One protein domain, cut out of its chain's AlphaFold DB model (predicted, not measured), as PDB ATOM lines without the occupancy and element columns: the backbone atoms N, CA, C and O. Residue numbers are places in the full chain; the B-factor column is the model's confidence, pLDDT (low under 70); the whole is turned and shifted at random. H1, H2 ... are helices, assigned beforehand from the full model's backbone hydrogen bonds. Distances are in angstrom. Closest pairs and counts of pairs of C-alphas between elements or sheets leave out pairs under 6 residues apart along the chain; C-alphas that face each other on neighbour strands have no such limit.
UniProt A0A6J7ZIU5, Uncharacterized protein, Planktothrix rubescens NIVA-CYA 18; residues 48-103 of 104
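What this domain is: This is residues 48 to 103 of the 104 residues of an uncharacterized protein of Planktothrix rubescens NIVA-CYA 18 (UniProt A0A6J7ZIU5). A hairpin of helices H3 and H4 is crossed at about right angles by the longest helix, H2, and short H1 packs on residues 92 to 96 of H4. The printed part has 56 residues with four named helices, H1 to H4 in chain order, and no named strand. It is all helix and compact, with a radius of gyration of the C-alphas of 10.8 A and spans of 32 by 21 by 20 A.

How they stand to each other: Start at H1, residues 48 to 55: it only just touches H2, residues 57 to 70, at residue 60 alone, with 3 pairs of C-alphas within 8 A, Leu 53 and Val 60 closest at 6.1 A. H1 touches H4, residues 91 to 102, at residues 92 to 96 alone; the closest C-alphas, Leu 50 and Ser 93, are 5.7 A apart. H3, residues 78 to 87, and H4 form a hairpin at a shallow tilt of 12 degrees, C-alphas 82 and 94 closest at 5.9 A. H2 is close but not clearly touching H3, C-alphas 68 and 81 closest at 6.4 A. Every helix O i to N i+4 pair is within hydrogen-bond range.

Where its parts are: Find C-alpha 48 at (-23.847, 23.154, -1.021), where H1 begins its 10.8 A. H2 spans 20.0 A, H3 14.4 A and H4 16.7 A, ending at C-alpha 102, (-25.960, 1.605, 3.619).

The domain as a whole: The farthest C-alphas, Leu 55 and Asn 73, are 31.7 A apart. The printed part has no cut and no long link; residue 103 is under 70 in pLDDT.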
ATOM      1  N   PHE A  48     -23.115  23.176   0.240       97.94
ATOM      2  CA  PHE A  48     -23.847  23.154  -1.021       97.94
ATOM      3  C   PHE A  48     -24.315  21.738  -1.397       97.94
ATOM      4  O   PHE A  48     -25.460  21.539  -1.803       97.94
ATOM      5  N   ILE A  49     -23.451  20.728  -1.241       97.94
ATOM      6  CA  ILE A  49     -23.807  19.333  -1.534       97.94
ATOM      7  C   ILE A  49     -24.860  18.809  -0.549       97.94
ATOM      8  O   ILE A  49     -25.751  18.074  -0.978       97.94
ATOM      9  N   LEU A  50     -24.815  19.193   0.731       97.69
ATOM     10  CA  LEU A  50     -25.873  18.846   1.689       97.69
ATOM     11  C   LEU A  50     -27.224  19.427   1.281       97.69
ATOM     12  O   LEU A  50     -28.201  18.687   1.245       97.69
ATOM     13  N   HIS A  51     -27.273  20.699   0.877       97.38
ATOM     14  CA  HIS A  51     -28.506  21.297   0.363       97.38
ATOM     15  C   HIS A  51     -29.053  20.517  -0.843       97.38
ATOM     16  O   HIS A  51     -30.255  20.270  -0.938       97.38
ATOM     17  N   LEU A  52     -28.185  20.057  -1.751       96.94
ATOM     18  CA  LEU A  52     -28.607  19.205  -2.867       96.94
ATOM     19  C   LEU A  52     -29.095  17.820  -2.414       96.94
ATOM     20  O   LEU A  52     -30.039  17.292  -3.006       96.94
ATOM     21  N   LEU A  53     -28.470  17.228  -1.393       96.44
ATOM     22  CA  LEU A  53     -28.889  15.946  -0.814       96.44
ATOM     23  C   LEU A  53     -30.257  16.052  -0.136       96.44
ATOM     24  O   LEU A  53     -31.063  15.139  -0.294       96.44
ATOM     25  N   ASP A  54     -30.537  17.163   0.544       95.88
ATOM     26  CA  ASP A  54     -31.841  17.437   1.153       95.88
ATOM     27  C   ASP A  54     -32.932  17.638   0.090       95.88
ATOM     28  O   ASP A  54     -34.068  17.190   0.258       95.88
ATOM     29  N   LEU A  55     -32.585  18.275  -1.034       96.31
ATOM     30  CA  LEU A  55     -33.508  18.499  -2.148       96.31
ATOM     31  C   LEU A  55     -33.808  17.218  -2.935       96.31
ATOM     32  O   LEU A  55     -34.966  16.945  -3.260       96.31
ATOM     33  N   ASN A  56     -32.778  16.453  -3.309       96.06
ATOM     34  CA  ASN A  56     -32.947  15.211  -4.057       96.06
ATOM     35  C   ASN A  56     -31.755  14.250  -3.872       96.06
ATOM     36  O   ASN A  56     -30.821  14.246  -4.686       96.06
ATOM     37  N   PRO A  57     -31.808  13.357  -2.870       94.94
ATOM     38  CA  PRO A  57     -30.682  12.481  -2.559       94.94
ATOM     39  C   PRO A  57     -30.393  11.478  -3.682       94.94
ATOM     40  O   PRO A  57     -29.238  11.137  -3.923       94.94
ATOM     41  N   ALA A  58     -31.415  11.037  -4.425       94.25
ATOM     42  CA  ALA A  58     -31.247  10.059  -5.499       94.25
ATOM     43  C   ALA A  58     -30.385  10.601  -6.653       94.25
ATOM     44  O   ALA A  58     -29.500   9.900  -7.149       94.25
ATOM     45  N   ILE A  59     -30.608  11.859  -7.057       96.25
ATOM     46  CA  ILE A  59     -29.824  12.499  -8.123       96.25
ATOM     47  C   ILE A  59     -28.370  12.680  -7.680       96.25
ATOM     48  O   ILE A  59     -27.456  12.368  -8.448       96.25
ATOM     49  N   VAL A  60     -28.141  13.135  -6.446       96.69
ATOM     50  CA  VAL A  60     -26.783  13.359  -5.934       96.69
ATOM     51  C   VAL A  60     -26.022  12.042  -5.772       96.69
ATOM     52  O   VAL A  60     -24.878  11.950  -6.214       96.69
ATOM     53  N   CYS A  61     -26.656  10.993  -5.233       95.25
ATOM     54  CA  CYS A  61     -26.043   9.666  -5.145       95.25
ATOM     55  C   CYS A  61     -25.668   9.119  -6.529       95.25
ATOM     56  O   CYS A  61     -24.558   8.617  -6.710       95.25
ATOM     57  N   SER A  62     -26.548   9.271  -7.527       95.69
ATOM     58  CA  SER A  62     -26.253   8.862  -8.905       95.69
ATOM     59  C   SER A  62     -25.075   9.645  -9.495       95.69
ATOM     60  O   SER A  62     -24.171   9.057 -10.090       95.69
ATOM     61  N   ALA A  63     -25.027  10.965  -9.286       96.88
ATOM     62  CA  ALA A  63     -23.914  11.796  -9.736       96.88
ATOM     63  C   ALA A  63     -22.583  11.389  -9.077       96.88
ATOM     64  O   ALA A  63     -21.567  11.273  -9.768       96.88
ATOM     65  N   ALA A  64     -22.591  11.113  -7.769       95.69
ATOM     66  CA  ALA A  64     -21.429  10.633  -7.023       95.69
ATOM     67  C   ALA A  64     -20.940   9.268  -7.539       95.69
ATOM     68  O   ALA A  64     -19.741   9.069  -7.751       95.69
ATOM     69  N   GLU A  65     -21.858   8.339  -7.820       95.19
ATOM     70  CA  GLU A  65     -21.526   7.033  -8.389       95.19
ATOM     71  C   GLU A  65     -20.911   7.161  -9.790       95.19
ATOM     72  O   GLU A  65     -19.851   6.587 -10.060       95.19
ATOM     73  N   ILE A  66     -21.523   7.961 -10.671       97.31
ATOM     74  CA  ILE A  66     -21.001   8.240 -12.015       97.31
ATOM     75  C   ILE A  66     -19.602   8.849 -11.930       97.31
ATOM     76  O   ILE A  66     -18.704   8.434 -12.668       97.31
ATOM     77  N   GLN A  67     -19.395   9.811 -11.028       96.75
ATOM     78  CA  GLN A  67     -18.097  10.444 -10.844       96.75
ATOM     79  C   GLN A  67     -17.044   9.434 -10.385       96.75
ATOM     80  O   GLN A  67     -15.957   9.381 -10.963       96.75
ATOM     81  N   ARG A  68     -17.370   8.579  -9.410       96.81
ATOM     82  CA  ARG A  68     -16.480   7.497  -8.974       96.81
ATOM     83  C   ARG A  68     -16.118   6.563 -10.129       96.81
ATOM     84  O   ARG A  68     -14.943   6.260 -10.305       96.81
ATOM     85  N   MET A  69     -17.090   6.142 -10.942       97.12
ATOM     86  CA  MET A  69     -16.852   5.257 -12.095       97.12
ATOM     87  C   MET A  69     -15.968   5.889 -13.185       97.12
ATOM     88  O   MET A  69     -15.331   5.174 -13.962       97.12
ATOM     89  N   ARG A  70     -15.914   7.226 -13.266       97.25
ATOM     90  CA  ARG A  70     -15.036   7.954 -14.200       97.25
ATOM     91  C   ARG A  70     -13.586   8.021 -13.729       97.25
ATOM     92  O   ARG A  70     -12.699   8.210 -14.563       97.25
ATOM     93  N   LEU A  71     -13.323   7.838 -12.435       96.38
ATOM     94  CA  LEU A  71     -11.964   7.716 -11.915       96.38
ATOM     95  C   LEU A  71     -11.405   6.356 -12.338       96.38
ATOM     96  O   LEU A  71     -11.835   5.318 -11.847       96.38
ATOM     97  N   LYS A  72     -10.476   6.365 -13.297       94.69
ATOM     98  CA  LYS A  72      -9.862   5.145 -13.855       94.69
ATOM     99  C   LYS A  72      -8.395   4.963 -13.467       94.69
ATOM    100  O   LYS A  72      -7.872   3.873 -13.639       94.69
ATOM    101  N   ASN A  73      -7.744   6.006 -12.947       92.69
ATOM    102  CA  ASN A  73      -6.311   6.028 -12.645       92.69
ATOM    103  C   ASN A  73      -6.040   6.731 -11.298       92.69
ATOM    104  O   ASN A  73      -5.723   7.921 -11.292       92.69
ATOM    105  N   PRO A  74      -6.160   6.029 -10.159       93.44
ATOM    106  CA  PRO A  74      -6.634   4.649 -10.020       93.44
ATOM    107  C   PRO A  74      -8.173   4.551 -10.017       93.44
ATOM    108  O   PRO A  74      -8.845   5.540  -9.697       93.44
ATOM    109  N   PRO A  75      -8.751   3.379 -10.350       96.38
ATOM    110  CA  PRO A  75     -10.143   3.096 -10.017       96.38
ATOM    111  C   PRO A  75     -10.327   3.093  -8.497       96.38
ATOM    112  O   PRO A  75      -9.398   2.749  -7.767       96.38
ATOM    113  N   LYS A  76     -11.512   3.493  -8.028       96.88
ATOM    114  CA  LYS A  76     -11.826   3.584  -6.595       96.88
ATOM    115  C   LYS A  76     -13.051   2.761  -6.223       96.88
ATOM    116  O   LYS A  76     -14.079   2.833  -6.909       96.88
ATOM    117  N   THR A  77     -12.976   2.037  -5.113       95.44
ATOM    118  CA  THR A  77     -14.156   1.488  -4.429       95.44
ATOM    119  C   THR A  77     -15.031   2.625  -3.867       95.44
ATOM    120  O   THR A  77     -14.579   3.776  -3.811       95.44
ATOM    121  N   PRO A  78     -16.294   2.361  -3.480       94.25
ATOM    122  CA  PRO A  78     -17.125   3.359  -2.807       94.25
ATOM    123  C   PRO A  78     -16.440   3.983  -1.582       94.25
ATOM    124  O   PRO A  78     -16.375   5.207  -1.493       94.25
ATOM    125  N   ASP A  79     -15.843   3.178  -0.701       94.81
ATOM    126  CA  ASP A  79     -15.180   3.692   0.503       94.81
ATOM    127  C   ASP A  79     -13.940   4.533   0.178       94.81
ATOM    128  O   ASP A  79     -13.788   5.629   0.711       94.81
ATOM    129  N   GLU A  80     -13.099   4.100  -0.768       96.62
ATOM    130  CA  GLU A  80     -11.925   4.876  -1.198       96.62
ATOM    131  C   GLU A  80     -12.305   6.224  -1.822       96.62
ATOM    132  O   GLU A  80     -11.559   7.208  -1.733       96.62
ATOM    133  N   TYR A  81     -13.448   6.271  -2.506       96.75
ATOM    134  CA  TYR A  81     -13.996   7.501  -3.059       96.75
ATOM    135  C   TYR A  81     -14.486   8.434  -1.953       96.75
ATOM    136  O   TYR A  81     -14.083   9.595  -1.926       96.75
ATOM    137  N   LEU A  82     -15.263   7.922  -1.000       96.38
ATOM    138  CA  LEU A  82     -15.746   8.696   0.144       96.38
ATOM    139  C   LEU A  82     -14.592   9.216   1.015       96.38
ATOM    140  O   LEU A  82     -14.581  10.385   1.387       96.38
ATOM    141  N   ASP A  83     -13.555   8.410   1.246       96.88
ATOM    142  CA  ASP A  83     -12.339   8.849   1.939       96.88
ATOM    143  C   ASP A  83     -11.580   9.934   1.160       96.88
ATOM    144  O   ASP A  83     -10.931  10.800   1.753       96.88
ATOM    145  N   THR A  84     -11.655   9.918  -0.176       96.75
ATOM    146  CA  THR A  84     -11.089  10.989  -1.010       96.75
ATOM    147  C   THR A  84     -11.864  12.292  -0.813       96.75
ATOM    148  O   THR A  84     -11.237  13.332  -0.634       96.75
ATOM    149  N   LEU A  85     -13.199  12.241  -0.782       97.25
ATOM    150  CA  LEU A  85     -14.044  13.414  -0.536       97.25
ATOM    151  C   LEU A  85     -13.825  13.991   0.875       97.25
ATOM    152  O   LEU A  85     -13.703  15.205   1.017       97.25
ATOM    153  N   ILE A  86     -13.653  13.147   1.904       97.88
ATOM    154  CA  ILE A  86     -13.257  13.601   3.254       97.88
ATOM    155  C   ILE A  86     -11.948  14.396   3.190       97.88
ATOM    156  O   ILE A  86     -11.870  15.503   3.717       97.88
ATOM    157  N   LYS A  87     -10.919  13.858   2.520       97.56
ATOM    158  CA  LYS A  87      -9.612  14.530   2.372       97.56
ATOM    159  C   LYS A  87      -9.693  15.834   1.576       97.56
ATOM    160  O   LYS A  87      -8.814  16.676   1.724       97.56
ATOM    161  N   GLN A  88     -10.719  15.992   0.745       96.88
ATOM    162  CA  GLN A  88     -11.013  17.220   0.008       96.88
ATOM    163  C   GLN A  88     -11.845  18.222   0.818       96.88
ATOM    164  O   GLN A  88     -12.204  19.261   0.281       96.88
ATOM    165  N   GLY A  89     -12.136  17.944   2.092       97.38
ATOM    166  CA  GLY A  89     -12.893  18.853   2.947       97.38
ATOM    167  C   GLY A  89     -14.406  18.727   2.789       97.38
ATOM    168  O   GLY A  89     -15.103  19.704   3.023       97.38
ATOM    169  N   LEU A  90     -14.917  17.544   2.418       98.31
ATOM    170  CA  LEU A  90     -16.359  17.264   2.316       98.31
ATOM    171  C   LEU A  90     -16.881  16.269   3.385       98.31
ATOM    172  O   LEU A  90     -17.534  15.276   3.038       98.31
ATOM    173  N   PRO A  91     -16.529  16.417   4.680       97.75
ATOM    174  CA  PRO A  91     -16.864  15.428   5.699       97.75
ATOM    175  C   PRO A  91     -18.371  15.261   5.933       97.75
ATOM    176  O   PRO A  91     -18.814  14.134   6.169       97.75
ATOM    177  N   GLN A  92     -19.164  16.334   5.871       97.69
ATOM    178  CA  GLN A  92     -20.597  16.258   6.153       97.69
ATOM    179  C   GLN A  92     -21.340  15.563   5.010       97.69
ATOM    180  O   GLN A  92     -22.097  14.622   5.253       97.69
ATOM    181  N   SER A  93     -21.036  15.934   3.764       97.25
ATOM    182  CA  SER A  93     -21.548  15.264   2.564       97.25
ATOM    183  C   SER A  93     -21.272  13.765   2.605       97.25
ATOM    184  O   SER A  93     -22.151  12.956   2.311       97.25
ATOM    185  N   VAL A  94     -20.057  13.371   3.001       97.25
ATOM    186  CA  VAL A  94     -19.683  11.954   3.097       97.25
ATOM    187  C   VAL A  94     -20.467  11.234   4.186       97.25
ATOM    188  O   VAL A  94     -20.883  10.099   3.957       97.25
ATOM    189  N   SER A  95     -20.696  11.867   5.339       96.06
ATOM    190  CA  SER A  95     -21.530  11.281   6.395       96.06
ATOM    191  C   SER A  95     -22.923  10.939   5.860       96.06
ATOM    192  O   SER A  95     -23.366   9.796   5.977       96.06
ATOM    193  N   THR A  96     -23.565  11.888   5.176       95.56
ATOM    194  CA  THR A  96     -24.900  11.707   4.593       95.56
ATOM    195  C   THR A  96     -24.906  10.663   3.473       95.56
ATOM    196  O   THR A  96     -25.766   9.783   3.446       95.56
ATOM    197  N   LEU A  97     -23.917  10.688   2.573       93.62
ATOM    198  CA  LEU A  97     -23.791   9.701   1.493       93.62
ATOM    199  C   LEU A  97     -23.577   8.279   2.024       93.62
ATOM    200  O   LEU A  97     -24.155   7.339   1.481       93.62
ATOM    201  N   ARG A  98     -22.785   8.104   3.091       93.12
ATOM    202  CA  ARG A  98     -22.621   6.797   3.750       93.12
ATOM    203  C   ARG A  98     -23.960   6.284   4.256       93.12
ATOM    204  O   ARG A  98     -24.331   5.159   3.941       93.12
ATOM    205  N   GLU A  99     -24.702   7.105   4.990       90.44
ATOM    206  CA  GLU A  99     -26.018   6.703   5.487       90.44
ATOM    207  C   GLU A  99     -26.965   6.286   4.359       90.44
ATOM    208  O   GLU A  99     -27.698   5.313   4.509       90.44
ATOM    209  N   LEU A 100     -26.938   6.989   3.227       86.44
ATOM    210  CA  LEU A 100     -27.783   6.674   2.078       86.44
ATOM    211  C   LEU A 100     -27.350   5.393   1.355       86.44
ATOM    212  O   LEU A 100     -28.216   4.619   0.963       86.44
ATOM    213  N   PHE A 101     -26.049   5.133   1.205       74.81
ATOM    214  CA  PHE A 101     -25.565   3.909   0.555       74.81
ATOM    215  C   PHE A 101     -25.786   2.644   1.388       74.81
ATOM    216  O   PHE A 101     -25.960   1.577   0.811       74.81
ATOM    217  N   TYR A 102     -25.794   2.752   2.718       73.06
ATOM    218  CA  TYR A 102     -25.960   1.605   3.619       73.06
ATOM    219  C   TYR A 102     -27.406   1.397   4.114       73.06
ATOM    220  O   TYR A 102     -27.664   0.450   4.855       73.06
ATOM    221  N   ARG A 103     -28.352   2.269   3.734       65.06
ATOM    222  CA  ARG A 103     -29.795   2.135   4.038       65.06
ATOM    223  C   ARG A 103     -30.600   1.403   2.952       65.06
ATOM    224  O   ARG A 103     -31.802   1.223   3.141       65.06
TER     225      ARG A 103